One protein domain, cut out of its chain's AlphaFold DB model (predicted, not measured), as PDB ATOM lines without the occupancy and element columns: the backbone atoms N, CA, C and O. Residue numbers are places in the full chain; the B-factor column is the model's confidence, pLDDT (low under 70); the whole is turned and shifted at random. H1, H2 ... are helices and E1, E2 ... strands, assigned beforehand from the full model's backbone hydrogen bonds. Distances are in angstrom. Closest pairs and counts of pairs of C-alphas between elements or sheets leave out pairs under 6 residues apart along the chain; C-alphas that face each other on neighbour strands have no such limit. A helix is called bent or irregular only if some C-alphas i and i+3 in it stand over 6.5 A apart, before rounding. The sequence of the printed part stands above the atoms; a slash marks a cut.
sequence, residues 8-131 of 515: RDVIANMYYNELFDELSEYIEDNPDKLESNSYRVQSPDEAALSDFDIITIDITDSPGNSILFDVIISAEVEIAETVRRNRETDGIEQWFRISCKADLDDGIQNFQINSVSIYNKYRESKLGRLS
ATOM      1  N   ARG A   8     145.902 162.516 158.211       92.50
ATOM      2  CA  ARG A   8     144.932 163.460 157.646       92.50
ATOM      3  C   ARG A   8     145.597 164.496 156.751       92.50
ATOM      4  O   ARG A   8     145.125 164.689 155.638       92.50
ATOM      5  N   ASP A   9     146.684 165.116 157.202       90.25
ATOM      6  CA  ASP A   9     147.402 166.114 156.403       90.25
ATOM      7  C   ASP A   9     148.003 165.489 155.140       90.25
ATOM      8  O   ASP A   9     148.000 166.105 154.078       90.25
ATOM      9  N   VAL A  10     148.509 164.257 155.231       88.88
ATOM     10  CA  VAL A  10     149.047 163.540 154.065       88.88
ATOM     11  C   VAL A  10     147.942 163.252 153.048       88.88
ATOM     12  O   VAL A  10     148.117 163.559 151.871       88.88
ATOM     13  N   ILE A  11     146.784 162.743 153.485       91.31
ATOM     14  CA  ILE A  11     145.632 162.505 152.603       91.31
ATOM     15  C   ILE A  11     145.121 163.812 151.989       91.31
ATOM     16  O   ILE A  11     144.920 163.870 150.778       91.31
ATOM     17  N   ALA A  12     144.982 164.868 152.794       90.31
ATOM     18  CA  ALA A  12     144.537 166.179 152.333       90.31
ATOM     19  C   ALA A  12     145.469 166.777 151.271       90.31
ATOM     20  O   ALA A  12     144.998 167.415 150.342       90.31
ATOM     21  N   ASN A  13     146.784 166.571 151.388       88.00
ATOM     22  CA  ASN A  13     147.749 167.130 150.443       88.00
ATOM     23  C   ASN A  13     147.932 166.273 149.184       88.00
ATOM     24  O   ASN A  13     148.152 166.821 148.106       88.00
ATOM     25  N   MET A  14     147.909 164.944 149.314       88.31
ATOM     26  CA  MET A  14     148.242 164.035 148.210       88.31
ATOM     27  C   MET A  14     147.031 163.591 147.389       88.31
ATOM     28  O   MET A  14     147.212 163.310 146.210       88.31
ATOM     29  N   TYR A  15     145.839 163.526 147.992       91.62
ATOM     30  CA  TYR A  15     144.642 162.929 147.383       91.62
ATOM     31  C   TYR A  15     143.432 163.876 147.374       91.62
ATOM     32  O   TYR A  15     142.286 163.430 147.347       91.62
ATOM     33  N   TYR A  16     143.669 165.193 147.434       93.19
ATOM     34  CA  TYR A  16     142.598 166.194 147.420       93.19
ATOM     35  C   TYR A  16     141.706 166.063 146.183       93.19
ATOM     36  O   TYR A  16     140.487 166.016 146.309       93.19
ATOM     37  N   ASN A  17     142.318 165.992 144.997       94.12
ATOM     38  CA  ASN A  17     141.590 165.988 143.730       94.12
ATOM     39  C   ASN A  17     140.782 164.701 143.564       94.12
ATOM     40  O   ASN A  17     139.620 164.758 143.195       94.12
ATOM     41  N   GLU A  18     141.356 163.549 143.910       95.38
ATOM     42  CA  GLU A  18     140.668 162.260 143.858       95.38
ATOM     43  C   GLU A  18     139.445 162.231 144.784       95.38
ATOM     44  O   GLU A  18     138.406 161.688 144.416       95.38
ATOM     45  N   LEU A  19     139.550 162.829 145.977       96.00
ATOM     46  CA  LEU A  19     138.411 162.981 146.885       96.00
ATOM     47  C   LEU A  19     137.385 163.993 146.353       96.00
ATOM     48  O   LEU A  19     136.189 163.752 146.502       96.00
ATOM     49  N   PHE A  20     137.841 165.096 145.746       96.44
ATOM     50  CA  PHE A  20     136.980 166.119 145.146       96.44
ATOM     51  C   PHE A  20     136.137 165.533 144.016       96.44
ATOM     52  O   PHE A  20     134.917 165.662 144.033       96.44
ATOM     53  N   ASP A  21     136.789 164.873 143.060       96.06
ATOM     54  CA  ASP A  21     136.165 164.361 141.845       96.06
ATOM     55  C   ASP A  21     135.097 163.312 142.186       96.06
ATOM     56  O   ASP A  21     133.956 163.421 141.739       96.06
ATOM     57  N   GLU A  22     135.425 162.353 143.059       96.31
ATOM     58  CA  GLU A  22     134.487 161.307 143.485       96.31
ATOM     59  C   GLU A  22     133.311 161.877 144.300       96.31
ATOM     60  O   GLU A  22     132.168 161.431 144.169       96.31
ATOM     61  N   LEU A  23     133.565 162.874 145.157       96.38
ATOM     62  CA  LEU A  23     132.502 163.532 145.917       96.38
ATOM     63  C   LEU A  23     131.590 164.361 145.004       96.38
ATOM     64  O   LEU A  23     130.373 164.336 145.192       96.38
ATOM     65  N   SER A  24     132.160 165.064 144.022       96.62
ATOM     66  CA  SER A  24     131.409 165.837 143.029       96.62
ATOM     67  C   SER A  24     130.502 164.926 142.208       96.62
ATOM     68  O   SER A  24     129.307 165.196 142.119       96.62
ATOM     69  N   GLU A  25     131.027 163.805 141.699       96.25
ATOM     70  CA  GLU A  25     130.243 162.813 140.948       96.25
ATOM     71  C   GLU A  25     129.094 162.257 141.803       96.25
ATOM     72  O   GLU A  25     127.941 162.228 141.368       96.25
ATOM     73  N   TYR A  26     129.361 161.911 143.068       95.88
ATOM     74  CA  TYR A  26     128.312 161.455 143.982       95.88
ATOM     75  C   TYR A  26     127.214 162.507 144.202       95.88
ATOM     76  O   TYR A  26     126.035 162.151 144.262       95.88
ATOM     77  N   ILE A  27     127.578 163.780 144.365       94.94
ATOM     78  CA  ILE A  27     126.628 164.874 144.601       94.94
ATOM     79  C   ILE A  27     125.766 165.126 143.360       94.94
ATOM     80  O   ILE A  27     124.544 165.216 143.489       94.94
ATOM     81  N   GLU A  28     126.380 165.185 142.177       94.62
ATOM     82  CA  GLU A  28     125.688 165.395 140.899       94.62
ATOM     83  C   GLU A  28     124.689 164.269 140.591       94.62
ATOM     84  O   GLU A  28     123.585 164.529 140.110       94.62
ATOM     85  N   ASP A  29     125.034 163.024 140.935       94.38
ATOM     86  CA  ASP A  29     124.175 161.852 140.734       94.38
ATOM     87  C   ASP A  29     123.043 161.722 141.769       94.38
ATOM     88  O   ASP A  29     122.110 160.932 141.578       94.38
ATOM     89  N   ASN A  30     123.122 162.434 142.900       92.44
ATOM     90  CA  ASN A  30     122.213 162.253 144.038       92.44
ATOM     91  C   ASN A  30     121.698 163.571 144.660       92.44
ATOM     92  O   ASN A  30     121.675 163.679 145.894       92.44
ATOM     93  N   PRO A  31     121.233 164.559 143.868       90.44
ATOM     94  CA  PRO A  31     120.784 165.848 144.396       90.44
ATOM     95  C   PRO A  31     119.612 165.693 145.377       90.44
ATOM     96  O   PRO A  31     119.575 166.351 146.414       90.44
ATOM     97  N   ASP A  32     118.702 164.752 145.115       86.56
ATOM     98  CA  ASP A  32     117.497 164.481 145.907       86.56
ATOM     99  C   ASP A  32     117.773 163.852 147.282       86.56
ATOM    100  O   ASP A  32     116.893 163.844 148.148       86.56
ATOM    101  N   LYS A  33     118.977 163.308 147.494       86.62
ATOM    102  CA  LYS A  33     119.361 162.649 148.752       86.62
ATOM    103  C   LYS A  33     119.990 163.597 149.763       86.62
ATOM    104  O   LYS A  33     120.123 163.204 150.921       86.62
ATOM    105  N   LEU A  34     120.393 164.794 149.342       84.88
ATOM    106  CA  LEU A  34     121.022 165.784 150.211       84.88
ATOM    107  C   LEU A  34     120.047 166.218 151.314       84.88
ATOM    108  O   LEU A  34     118.862 166.444 151.058       84.88
ATOM    109  N   GLU A  35     120.537 166.355 152.549       74.50
ATOM    110  CA  GLU A  35     119.722 166.816 153.676       74.50
ATOM    111  C   GLU A  35     119.518 168.339 153.563       74.50
ATOM    112  O   GLU A  35     120.151 169.144 154.243       74.50
ATOM    113  N   SER A  36     118.631 168.757 152.656       64.38
ATOM    114  CA  SER A  36     118.310 170.166 152.423       64.38
ATOM    115  C   SER A  36     117.408 170.723 153.532       64.38
ATOM    116  O   SER A  36     116.261 170.309 153.693       64.38
ATOM    117  N   ASN A  37     117.904 171.731 154.257       64.56
ATOM    118  CA  ASN A  37     117.078 172.672 155.027       64.56
ATOM    119  C   ASN A  37     116.955 174.029 154.301       64.56
ATOM    120  O   ASN A  37     116.821 175.070 154.949       64.56
ATOM    121  N   SER A  38     117.050 174.045 152.966       75.62
ATOM    122  CA  SER A  38     116.970 175.287 152.194       75.62
ATOM    123  C   SER A  38     115.566 175.900 152.253       75.62
ATOM    124  O   SER A  38     114.543 175.221 152.162       75.62
ATOM    125  N   TYR A  39     115.515 177.229 152.387       70.75
ATOM    126  CA  TYR A  39     114.267 177.997 152.333       70.75
ATOM    127  C   TYR A  39     113.827 178.329 150.899       70.75
ATOM    128  O   TYR A  39     112.688 178.760 150.710       70.75
ATOM    129  N   ARG A  40     114.728 178.184 149.918       77.94
ATOM    130  CA  ARG A  40     114.502 178.518 148.501       77.94
ATOM    131  C   ARG A  40     114.330 177.268 147.642       77.94
ATOM    132  O   ARG A  40     113.472 177.240 146.776       77.94
ATOM    133  N   VAL A  41     115.095 176.221 147.934       79.69
ATOM    134  CA  VAL A  41     115.104 174.963 147.186       79.69
ATOM    135  C   VAL A  41     114.475 173.865 148.044       79.69
ATOM    136  O   VAL A  41     115.052 173.430 149.039       79.69
ATOM    137  N   GLN A  42     113.266 173.425 147.686       77.50
ATOM    138  CA  GLN A  42     112.532 172.406 148.448       77.50
ATOM    139  C   GLN A  42     112.867 170.986 148.002       77.50
ATOM    140  O   GLN A  42     112.833 170.057 148.810       77.50
ATOM    141  N   SER A  43     113.128 170.787 146.714       83.75
ATOM    142  CA  SER A  43     113.435 169.478 146.136       83.75
ATOM    143  C   SER A  43     114.463 169.661 145.024       83.75
ATOM    144  O   SER A  43     114.072 169.861 143.875       83.75
ATOM    145  N   PRO A  44     115.761 169.667 145.367       85.44
ATOM    146  CA  PRO A  44     116.815 169.931 144.395       85.44
ATOM    147  C   PRO A  44     116.815 168.888 143.271       85.44
ATOM    148  O   PRO A  44     116.771 167.686 143.532       85.44
ATOM    149  N   ASP A  45     116.853 169.361 142.023       88.06
ATOM    150  CA  ASP A  45     117.009 168.539 140.814       88.06
ATOM    151  C   ASP A  45     118.439 168.582 140.255       88.06
ATOM    152  O   ASP A  45     118.812 167.728 139.451       88.06
ATOM    153  N   GLU A  46     119.249 169.528 140.726       90.94
ATOM    154  CA  GLU A  46     120.666 169.681 140.413       90.94
ATOM    155  C   GLU A  46     121.441 170.005 141.700       90.94
ATOM    156  O   GLU A  46     120.957 170.743 142.567       90.94
ATOM    157  N   ALA A  47     122.660 169.484 141.815       93.44
ATOM    158  CA  ALA A  47     123.596 169.826 142.878       93.44
ATOM    159  C   ALA A  47     125.026 169.807 142.333       93.44
ATOM    160  O   ALA A  47     125.345 168.977 141.486       93.44
ATOM    161  N   ALA A  48     125.873 170.715 142.810       95.12
ATOM    162  CA  ALA A  48     127.276 170.803 142.432       95.12
ATOM    163  C   ALA A  48     128.142 171.087 143.661       95.12
ATOM    164  O   ALA A  48     127.774 171.891 144.522       95.12
ATOM    165  N   LEU A  49     129.295 170.425 143.739       96.31
ATOM    166  CA  LEU A  49     130.279 170.664 144.787       96.31
ATOM    167  C   LEU A  49     131.048 171.960 144.494       96.31
ATOM    168  O   LEU A  49     131.643 172.096 143.425       96.31
ATOM    169  N   SER A  50     131.059 172.890 145.447       93.88
ATOM    170  CA  SER A  50     131.826 174.137 145.337       93.88
ATOM    171  C   SER A  50     133.200 174.006 145.984       93.88
ATOM    172  O   SER A  50     134.208 174.326 145.356       93.88
ATOM    173  N   ASP A  51     133.240 173.526 147.227       94.00
ATOM    174  CA  ASP A  51     134.471 173.304 147.986       94.00
ATOM    175  C   ASP A  51     134.247 172.275 149.103       94.00
ATOM    176  O   ASP A  51     133.102 171.933 149.424       94.00
ATOM    177  N   PHE A  52     135.324 171.777 149.713       95.31
ATOM    178  CA  PHE A  52     135.207 170.943 150.902       95.31
ATOM    179  C   PHE A  52     136.393 171.041 151.865       95.31
ATOM    180  O   PHE A  52     137.548 171.191 151.477       95.31
ATOM    181  N   ASP A  53     136.100 170.804 153.141       93.75
ATOM    182  CA  ASP A  53     137.088 170.676 154.205       93.75
ATOM    183  C   ASP A  53     137.089 169.258 154.784       93.75
ATOM    184  O   ASP A  53     136.066 168.738 155.242       93.75
ATOM    185  N   ILE A  54     138.266 168.627 154.850       93.75
ATOM    186  CA  ILE A  54     138.437 167.383 155.611       93.75
ATOM    187  C   ILE A  54     138.409 167.729 157.096       93.75
ATOM    188  O   ILE A  54     139.328 168.381 157.582       93.75
ATOM    189  N   ILE A  55     137.412 167.246 157.835       92.69
ATOM    190  CA  ILE A  55     137.243 167.514 159.269       92.69
ATOM    191  C   ILE A  55     138.083 166.558 160.118       92.69
ATOM    192  O   ILE A  55     138.786 166.990 161.031       92.69
ATOM    193  N   THR A  56     138.012 165.257 159.830       91.31
ATOM    194  CA  THR A  56     138.730 164.200 160.562       91.31
ATOM    195  C   THR A  56     138.864 162.944 159.703       91.31
ATOM    196  O   THR A  56     138.140 162.782 158.719       91.31
ATOM    197  N   ILE A  57     139.767 162.039 160.088       91.75
ATOM    198  CA  ILE A  57     139.879 160.705 159.488       91.75
ATOM    199  C   ILE A  57     139.789 159.637 160.578       91.75
ATOM    200  O   ILE A  57     140.570 159.640 161.527       91.75
ATOM    201  N   ASP A  58     138.874 158.685 160.403       91.00
ATOM    202  CA  ASP A  58     138.740 157.523 161.282       91.00
ATOM    203  C   ASP A  58     139.493 156.328 160.696       91.00
ATOM    204  O   ASP A  58     139.041 155.703 159.734       91.00
ATOM    205  N   ILE A  59     140.627 155.973 161.300       92.56
ATOM    206  CA  ILE A  59     141.541 154.961 160.764       92.56
ATOM    207  C   ILE A  59     141.360 153.629 161.492       92.56
ATOM    208  O   ILE A  59     141.326 153.553 162.723       92.56
ATOM    209  N   THR A  60     141.256 152.558 160.714       90.88
ATOM    210  CA  THR A  60     141.110 151.182 161.184       90.88
ATOM    211  C   THR A  60     142.244 150.330 160.640       90.88
ATOM    212  O   THR A  60     142.522 150.301 159.438       90.88
ATOM    213  N   ASP A  61     142.895 149.624 161.551       88.00
ATOM    214  CA  ASP A  61     143.945 148.679 161.240       88.00
ATOM    215  C   ASP A  61     143.409 147.533 160.368       88.00
ATOM    216  O   ASP A  61     142.233 147.163 160.409       88.00
ATOM    217  N   SER A  62     144.273 146.973 159.533       85.94
ATOM    218  CA  SER A  62     143.967 145.832 158.671       85.94
ATOM    219  C   SER A  62     145.216 144.969 158.493       85.94
ATOM    220  O   SER A  62     146.330 145.485 158.630       85.94
ATOM    221  N   PRO A  63     145.072 143.658 158.220       82.19
ATOM    222  CA  PRO A  63     146.210 142.749 158.147       82.19
ATOM    223  C   PRO A  63     147.297 143.208 157.168       82.19
ATOM    224  O   PRO A  63     147.015 143.719 156.082       82.19
ATOM    225  N   GLY A  64     148.555 142.982 157.551       82.69
ATOM    226  CA  GLY A  64     149.718 143.401 156.773       82.69
ATOM    227  C   GLY A  64     149.879 144.922 156.739       82.69
ATOM    228  O   GLY A  64     149.697 145.609 157.744       82.69
ATOM    229  N   ASN A  65     150.235 145.446 155.569       84.56
ATOM    230  CA  ASN A  65     150.462 146.876 155.356       84.56
ATOM    231  C   ASN A  65     149.187 147.645 154.958       84.56
ATOM    232  O   ASN A  65     149.234 148.860 154.808       84.56
ATOM    233  N   SER A  66     148.049 146.963 154.803       90.44
ATOM    234  CA  SER A  66     146.805 147.590 154.353       90.44
ATOM    235  C   SER A  66     146.137 148.393 155.467       90.44
ATOM    236  O   SER A  66     146.199 148.009 156.635       90.44
ATOM    237  N   ILE A  67     145.465 149.486 155.127       91.69
ATOM    238  CA  ILE A  67     144.677 150.302 156.052       91.69
ATOM    239  C   ILE A  67     143.311 150.613 155.456       91.69
ATOM    240  O   ILE A  67     143.165 150.820 154.251       91.69
ATOM    241  N   LEU A  68     142.309 150.662 156.328       93.06
ATOM    242  CA  LEU A  68     140.967 151.128 156.003       93.06
ATOM    243  C   LEU A  68     140.718 152.415 156.770       93.06
ATOM    244  O   LEU A  68     141.003 152.487 157.966       93.06
ATOM    245  N   PHE A  69     140.176 153.430 156.113       93.31
ATOM    246  CA  PHE A  69     139.908 154.695 156.780       93.31
ATOM    247  C   PHE A  69     138.700 155.401 156.188       93.31
ATOM    248  O   PHE A  69     138.444 155.316 154.992       93.31
ATOM    249  N   ASP A  70     137.965 156.098 157.045       93.50
ATOM    250  CA  ASP A  70     136.831 156.919 156.639       93.50
ATOM    251  C   ASP A  70     137.261 158.391 156.708       93.50
ATOM    252  O   ASP A  70     137.622 158.875 157.781       93.50
ATOM    253  N   VAL A  71     137.224 159.100 155.581       95.00
ATOM    254  CA  VAL A  71     137.453 160.550 155.518       95.00
ATOM    255  C   VAL A  71     136.121 161.247 155.772       95.00
ATOM    256  O   VAL A  71     135.153 161.025 155.040       95.00
ATOM    257  N   ILE A  72     136.053 162.054 156.830       94.50
ATOM    258  CA  ILE A  72     134.860 162.830 157.173       94.50
ATOM    259  C   ILE A  72     135.052 164.250 156.663       94.50
ATOM    260  O   ILE A  72     136.001 164.930 157.057       94.50
ATOM    261  N   ILE A  73     134.147 164.680 155.793       95.12
ATOM    262  CA  ILE A  73     134.254 165.921 155.029       95.12
ATOM    263  C   ILE A  73     133.040 166.800 155.315       95.12
ATOM    264  O   ILE A  73     131.927 166.280 155.386       95.12
ATOM    265  N   SER A  74     133.254 168.109 155.455       95.44
ATOM    266  CA  SER A  74     132.194 169.110 155.317       95.44
ATOM    267  C   SER A  74     132.282 169.724 153.926       95.44
ATOM    268  O   SER A  74     133.340 170.227 153.555       95.44
ATOM    269  N   ALA A  75     131.211 169.628 153.146       95.50
ATOM    270  CA  ALA A  75     131.160 170.091 151.767       95.50
ATOM    271  C   ALA A  75     130.218 171.287 151.624       95.50
ATOM    272  O   ALA A  75     129.088 171.257 152.124       95.50
ATOM    273  N   GLU A  76     130.673 172.300 150.894       95.62
ATOM    274  CA  GLU A  76     129.847 173.402 150.417       95.62
ATOM    275  C   GLU A  76     129.227 172.997 149.078       95.62
ATOM    276  O   GLU A  76     129.932 172.763 148.095       95.62
ATOM    277  N   VAL A  77     127.899 172.879 149.048       93.94
ATOM    278  CA  VAL A  77     127.155 172.375 147.890       93.94
ATOM    279  C   VAL A  77     126.185 173.436 147.395       93.94
ATOM    280  O   VAL A  77     125.338 173.925 148.146       93.94
ATOM    281  N   GLU A  78     126.275 173.762 146.112       93.69
ATOM    282  CA  GLU A  78     125.285 174.572 145.414       93.69
ATOM    283  C   GLU A  78     124.167 173.671 144.900       93.69
ATOM    284  O   GLU A  78     124.393 172.793 144.071       93.69
ATOM    285  N   ILE A  79     122.948 173.898 145.381       92.88
ATOM    286  CA  ILE A  79     121.757 173.170 144.951       92.88
ATOM    287  C   ILE A  79     120.863 174.063 144.098       92.88
ATOM    288  O   ILE A  79     120.745 175.269 144.334       92.88
ATOM    289  N   ALA A  80     120.198 173.466 143.115       90.62
ATOM    290  CA  ALA A  80     119.218 174.139 142.280       90.62
ATOM    291  C   ALA A  80     117.927 173.324 142.167       90.62
ATOM    292  O   ALA A  80     117.932 172.098 142.246       90.62
ATOM    293  N   GLU A  81     116.816 174.040 141.998       89.56
ATOM    294  CA  GLU A  81     115.511 173.473 141.662       89.56
ATOM    295  C   GLU A  81     114.883 174.273 140.517       89.56
ATOM    296  O   GLU A  81     114.815 175.509 140.559       89.56
ATOM    297  N   THR A  82     114.393 173.576 139.487       86.56
ATOM    298  CA  THR A  82     113.704 174.209 138.359       86.56
ATOM    299  C   THR A  82     112.192 173.971 138.394       86.56
ATOM    300  O   THR A  82     111.665 172.991 137.862       86.56
ATOM    301  N   VAL A  83     111.433 174.952 138.897       82.50
ATOM    302  CA  VAL A  83     109.960 174.915 138.893       82.50
ATOM    303  C   VAL A  83     109.395 175.828 137.807       82.50
ATOM    304  O   VAL A  83     109.558 177.045 137.824       82.50
ATOM    305  N   ARG A  84     108.652 175.257 136.846       81.06
ATOM    306  CA  ARG A  84     107.903 176.010 135.810       81.06
ATOM    307  C   ARG A  84     108.748 177.068 135.065       81.06
ATOM    308  O   ARG A  84     108.222 178.118 134.701       81.06
ATOM    309  N   ARG A  85     110.014 176.742 134.760       79.00
ATOM    310  CA  ARG A  85     111.027 177.587 134.078       79.00
ATOM    311  C   ARG A  85     111.692 178.670 134.935       79.00
ATOM    312  O   ARG A  85     112.487 179.432 134.391       79.00
ATOM    313  N   ASN A  86     111.407 178.727 136.233       82.81
ATOM    314  CA  ASN A  86     112.196 179.512 137.173       82.81
ATOM    315  C   ASN A  86     113.198 178.579 137.850       82.81
ATOM    316  O   ASN A  86     112.794 177.562 138.409       82.81
ATOM    317  N   ARG A  87     114.483 178.924 137.758       88.19
ATOM    318  CA  ARG A  87     115.567 178.225 138.446       88.19
ATOM    319  C   ARG A  87     115.860 178.973 139.736       88.19
ATOM    320  O   ARG A  87     116.233 180.148 139.683       88.19
ATOM    321  N   GLU A  88     115.665 178.312 140.865       88.06
ATOM    322  CA  GLU A  88     116.093 178.803 142.170       88.06
ATOM    323  C   GLU A  88     117.370 178.072 142.575       88.06
ATOM    324  O   GLU A  88     117.574 176.922 142.200       88.06
ATOM    325  N   THR A  89     118.262 178.775 143.267       89.25
ATOM    326  CA  THR A  89     119.552 178.251 143.732       89.25
ATOM    327  C   THR A  89     119.721 178.595 145.202       89.25
ATOM    328  O   THR A  89     119.253 179.650 145.656       89.25
ATOM    329  N   ASP A  90     120.389 177.716 145.935       89.94
ATOM    330  CA  ASP A  90     120.814 177.959 147.308       89.94
ATOM    331  C   ASP A  90     122.125 177.224 147.605       89.94
ATOM    332  O   ASP A  90     122.481 176.279 146.905       89.94
ATOM    333  N   GLY A  91     122.839 177.667 148.637       89.12
ATOM    334  CA  GLY A  91     124.038 176.994 149.134       89.12
ATOM    335  C   GLY A  91     123.732 176.258 150.431       89.12
ATOM    336  O   GLY A  91     123.103 176.828 151.326       89.12
ATOM    337  N   ILE A  92     124.173 175.009 150.546       91.62
ATOM    338  CA  ILE A  92     124.053 174.216 151.772       91.62
ATOM    339  C   ILE A  92     125.415 173.676 152.206       91.62
ATOM    340  O   ILE A  92     126.300 173.450 151.386       91.62
ATOM    341  N   GLU A  93     125.559 173.441 153.508       92.12
ATOM    342  CA  GLU A  93     126.685 172.697 154.071       92.12
ATOM    343  C   GLU A  93     126.214 171.271 154.377       92.12
ATOM    344  O   GLU A  93     125.229 171.082 155.098       92.12
ATOM    345  N   GLN A  94     126.901 170.267 153.834       92.12
ATOM    346  CA  GLN A  94     126.556 168.858 154.019       92.12
ATOM    347  C   GLN A  94     127.788 168.046 154.399       92.12
ATOM    348  O   GLN A  94     128.837 168.126 153.765       92.12
ATOM    349  N   TRP A  95     127.646 167.211 155.427       94.75
ATOM    350  CA  TRP A  95     128.724 166.327 155.852       94.75
ATOM    351  C   TRP A  95     128.655 164.985 155.129       94.75
ATOM    352  O   TRP A  95     127.593 164.354 155.065       94.75
ATOM    353  N   PHE A  96     129.808 164.513 154.660       94.56
ATOM    354  CA  PHE A  96     129.974 163.245 153.960       94.56
ATOM    355  C   PHE A  96     131.014 162.355 154.640       94.56
ATOM    356  O   PHE A  96     131.887 162.801 155.387       94.56
ATOM    357  N   ARG A  97     130.900 161.058 154.369       94.62
ATOM    358  CA  ARG A  97     131.867 160.026 154.723       94.62
ATOM    359  C   ARG A  97     132.328 159.331 153.450       94.62
ATOM    360  O   ARG A  97     131.516 158.682 152.787       94.62
ATOM    361  N   ILE A  98     133.628 159.395 153.186       95.50
ATOM    362  CA  ILE A  98     134.283 158.682 152.090       95.50
ATOM    363  C   ILE A  98     135.100 157.529 152.678       95.50
ATOM    364  O   ILE A  98     136.100 157.746 153.360       95.50
ATOM    365  N   SER A  99     134.658 156.294 152.445       94.81
ATOM    366  CA  SER A  99     135.371 155.098 152.907       94.81
ATOM    367  C   SER A  99     136.482 154.764 151.917       94.81
ATOM    368  O   SER A  99     136.199 154.509 150.749       94.81
ATOM    369  N   CYS A 100     137.721 154.710 152.386       95.25
ATOM    370  CA  CYS A 100     138.914 154.505 151.573       95.25
ATOM    371  C   CYS A 100     139.718 153.285 152.040       95.25
ATOM    372  O   CYS A 100     139.574 152.788 153.166       95.25
ATOM    373  N   LYS A 101     140.600 152.819 151.161       94.62
ATOM    374  CA  LYS A 101     141.611 151.801 151.430       94.62
ATOM    375  C   LYS A 101     142.939 152.231 150.815       94.62
ATOM    376  O   LYS A 101     142.955 152.793 149.727       94.62
ATOM    377  N   ALA A 102     144.041 151.935 151.493       92.75
ATOM    378  CA  ALA A 102     145.381 152.072 150.931       92.75
ATOM    379  C   ALA A 102     146.334 151.031 151.526       92.75
ATOM    380  O   ALA A 102     146.039 150.437 152.564       92.75
ATOM    381  N   ASP A 103     147.481 150.833 150.888       91.50
ATOM    382  CA  ASP A 103     148.577 150.017 151.399       91.50
ATOM    383  C   ASP A 103     149.770 150.910 151.762       91.50
ATOM    384  O   ASP A 103     150.094 151.849 151.042       91.50
ATOM    385  N   LEU A 104     150.411 150.631 152.895       87.06
ATOM    386  CA  LEU A 104     151.564 151.380 153.396       87.06
ATOM    387  C   LEU A 104     152.852 150.606 153.115       87.06
ATOM    388  O   LEU A 104     153.253 149.750 153.905       87.06
ATOM    389  N   ASP A 105     153.468 150.873 151.972       81.69
ATOM    390  CA  ASP A 105     154.708 150.229 151.538       81.69
ATOM    391  C   ASP A 105     155.573 151.262 150.814       81.69
ATOM    392  O   ASP A 105     155.315 151.587 149.656       81.69
ATOM    393  N   ASP A 106     156.541 151.833 151.536       76.19
ATOM    394  CA  ASP A 106     157.334 152.979 151.077       76.19
ATOM    395  C   ASP A 106     156.440 154.171 150.680       76.19
ATOM    396  O   ASP A 106     156.449 154.687 149.561       76.19
ATOM    397  N   GLY A 107     155.582 154.558 151.627       75.56
ATOM    398  CA  GLY A 107     154.535 155.562 151.445       75.56
ATOM    399  C   GLY A 107     153.155 154.964 151.156       75.56
ATOM    400  O   GLY A 107     152.903 153.786 151.406       75.56
ATOM    401  N   ILE A 108     152.227 155.806 150.689       84.75
ATOM    402  CA  ILE A 108     150.843 155.403 150.404       84.75
ATOM    403  C   ILE A 108     150.765 154.851 148.979       84.75
ATOM    404  O   ILE A 108     150.997 155.564 148.006       84.75
ATOM    405  N   GLN A 109     150.406 153.577 148.871       88.00
ATOM    406  CA  GLN A 109     150.240 152.837 147.626       88.00
ATOM    407  C   GLN A 109     148.791 152.363 147.482       88.00
ATOM    408  O   GLN A 109     148.064 152.227 148.468       88.00
ATOM    409  N   ASN A 110     148.369 152.069 146.248       90.38
ATOM    410  CA  ASN A 110     147.061 151.469 145.947       90.38
ATOM    411  C   ASN A 110     145.868 152.188 146.609       90.38
ATOM    412  O   ASN A 110     144.945 151.531 147.093       90.38
ATOM    413  N   PHE A 111     145.893 153.523 146.653       93.06
ATOM    414  CA  PHE A 111     144.783 154.309 147.192       93.06
ATOM    415  C   PHE A 111     143.505 154.049 146.384       93.06
ATOM    416  O   PHE A 111     143.509 154.109 145.154       93.06
ATOM    417  N   GLN A 112     142.424 153.720 147.087       94.38
ATOM    418  CA  GLN A 112     141.126 153.377 146.515       94.38
ATOM    419  C   GLN A 112     140.010 153.986 147.355       94.38
ATOM    420  O   GLN A 112     139.977 153.811 148.576       94.38
ATOM    421  N   ILE A 113     139.057 154.631 146.686       95.81
ATOM    422  CA  ILE A 113     137.791 155.032 147.288       95.81
ATOM    423  C   ILE A 113     136.795 153.888 147.092       95.81
ATOM    424  O   ILE A 113     136.588 153.399 145.986       95.81
ATOM    425  N   ASN A 114     136.206 153.416 148.189       93.75
ATOM    426  CA  ASN A 114     135.275 152.289 148.180       93.75
ATOM    427  C   ASN A 114     133.814 152.741 148.116       93.75
ATOM    428  O   ASN A 114     132.973 152.027 147.573       93.75
ATOM    429  N   SER A 115     133.482 153.860 148.766       93.56
ATOM    430  CA  SER A 115     132.108 154.369 148.819       93.56
ATOM    431  C   SER A 115     132.045 155.794 149.357       93.56
ATOM    432  O   SER A 115     132.697 156.081 150.367       93.56
ATOM    433  N   VAL A 116     131.132 156.596 148.818       94.69
ATOM    434  CA  VAL A 116     130.700 157.882 149.381       94.69
ATOM    435  C   VAL A 116     129.306 157.729 149.998       94.69
ATOM    436  O   VAL A 116     128.448 157.002 149.491       94.69
ATOM    437  N   SER A 117     129.077 158.366 151.145       92.75
ATOM    438  CA  SER A 117     127.772 158.381 151.812       92.75
ATOM    439  C   SER A 117     127.588 159.643 152.644       92.75
ATOM    440  O   SER A 117     128.563 160.200 153.145       92.75
ATOM    441  N   ILE A 118     126.341 160.066 152.849       91.31
ATOM    442  CA  ILE A 118     126.019 161.145 153.790       91.31
ATOM    443  C   ILE A 118     126.428 160.723 155.207       91.31
ATOM    444  O   ILE A 118     126.189 159.587 155.638       91.31
ATOM    445  N   TYR A 119     127.088 161.630 155.926       88.69
ATOM    446  CA  TYR A 119     127.612 161.346 157.253       88.69
ATOM    447  C   TYR A 119     126.484 161.049 158.246       88.69
ATOM    448  O   TYR A 119     125.552 161.825 158.421       88.69
ATOM    449  N   ASN A 120     126.622 159.943 158.976       82.38
ATOM    450  CA  ASN A 120     125.745 159.599 160.086       82.38
ATOM    451  C   ASN A 120     126.578 159.292 161.338       82.38
ATOM    452  O   ASN A 120     127.506 158.476 161.306       82.38
ATOM    453  N   LYS A 121     126.205 159.923 162.457       73.31
ATOM    454  CA  LYS A 121     126.867 159.794 163.762       73.31
ATOM    455  C   LYS A 121     126.722 158.400 164.398       73.31
ATOM    456  O   LYS A 121     127.536 158.034 165.235       73.31
ATOM    457  N   TYR A 122     125.724 157.600 164.013       61.91
ATOM    458  CA  TYR A 122     125.363 156.341 164.690       61.91
ATOM    459  C   TYR A 122     126.156 155.090 164.256       61.91
ATOM    460  O   TYR A 122     125.773 153.972 164.598       61.91
ATOM    461  N   ARG A 123     127.277 155.231 163.536       56.31
ATOM    462  CA  ARG A 123     128.208 154.115 163.283       56.31
ATOM    463  C   ARG A 123     129.388 154.175 164.252       56.31
ATOM    464  O   ARG A 123     130.405 154.767 163.906       56.31
ATOM    465  N   GLU A 124     129.307 153.502 165.399       53.75
ATOM    466  CA  GLU A 124     130.497 153.245 166.222       53.75
ATOM    467  C   GLU A 124     130.555 151.820 166.775       53.75
ATOM    468  O   GLU A 124     129.811 151.415 167.662       53.75
ATOM    469  N   SER A 125     131.523 151.079 166.250       50.28
ATOM    470  CA  SER A 125     132.369 150.151 166.993       50.28
ATOM    471  C   SER A 125     133.483 149.765 166.033       50.28
ATOM    472  O   SER A 125     133.217 149.075 165.048       50.28
ATOM    473  N   LYS A 126     134.720 150.199 166.280       57.06
ATOM    474  CA  LYS A 126     135.863 149.696 165.515       57.06
ATOM    475  C   LYS A 126     136.948 149.236 166.483       57.06
ATOM    476  O   LYS A 126     137.675 150.029 167.073       57.06
ATOM    477  N   LEU A 127     136.988 147.922 166.684       64.19
ATOM    478  CA  LEU A 127     138.174 147.212 167.145       64.19
ATOM    479  C   LEU A 127     139.328 147.544 166.176       64.19
ATOM    480  O   LEU A 127     139.085 147.665 164.976       64.19
ATOM    481  N   GLY A 128     140.552 147.718 166.677       76.12
ATOM    482  CA  GLY A 128     141.710 148.027 165.828       76.12
ATOM    483  C   GLY A 128     141.789 149.480 165.346       76.12
ATOM    484  O   GLY A 128     142.282 149.729 164.253       76.12
ATOM    485  N   ARG A 129     141.302 150.461 166.118       88.62
ATOM    486  CA  ARG A 129     141.503 151.880 165.777       88.62
ATOM    487  C   ARG A 129     142.976 152.276 165.842       88.62
ATOM    488  O   ARG A 129     143.693 151.909 166.776       88.62
ATOM    489  N   LEU A 130     143.380 153.098 164.881       91.62
ATOM    490  CA  LEU A 130     144.659 153.793 164.886       91.62
ATOM    491  C   LEU A 130     144.435 155.279 165.192       91.62
ATOM    492  O   LEU A 130     143.386 155.841 164.881       91.62
ATOM    493  N   SER A 131     145.426 155.913 165.811       92.31
ATOM    494  CA  SER A 131     145.495 157.375 165.910       92.31
ATOM    495  C   SER A 131     145.732 158.011 164.536       92.31
ATOM    496  O   SER A 131     146.121 157.328 163.590       92.31
TER     497      SER A 131
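What this domain is: This is residues 8 to 131 of the 515 residues of an uncharacterized protein of Bacillus coagulans 36D1 (UniProt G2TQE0). A long, twisted sheet of four bent strands curls round one helix, H2, with the short helix H1 on the same face. The hairpin turn between E2 and E3 makes one end of the long axis, and the last stretch, residues 119 to 131, loops back to E1. The 124 printed residues hold H1, H2, E1, E2, E3 and E4 in that order; the sheet E1 - E2 - E3 - E4 is antiparallel, a meander, each strand the neighbour of the one before. The class is mixed, helices and strands; the whole is only just compact, close to loose, with a radius of gyration of the C-alphas of 16.5 A and spans of 57 by 28 by 20 A.

Where its parts are: H1, residues 8 to 14, begins at C-alpha 8 (144.932, 163.460, 157.646) and is 10.0 A long. H2, residues 16 to 29, measures 20.1 A. E1, residues 46 to 61, measures 37.6 A; E2, residues 66 to 83, 48.4 A; E3, residues 86 to 104, 51.0 A. E4, residues 108 to 118, measures 25.7 A and ends at C-alpha 118 (126.019, 161.145, 153.790).

How they stand to each other: H2 is on the sheet; its closest C-alphas to E1 are those of Ser 24 and Leu 49, 5.3 A. H1 is on the same face, over none of the strands, at a height over the sheet of 5.1 A. Hairpin E1 and E2 has N 48 and O 78 at 2.8 A, hairpin E2 and E3 N 71 and O 98 at 2.8 A, and hairpin E3 and E4 N 97 and O 117 at 2.8 A. E1 and E4 are apart. In H1 and H2 every O i to N i+4 pair is within hydrogen-bond range.

The domain as a whole: The C-alphas of Gly 64 and Arg 84, the two farthest apart, are 57.0 A apart. The printed part has no cut, and the link from H2 to E1 is long, with 16 residues. The pLDDT is under 70 at residues 36 to 37 and 122 to 127.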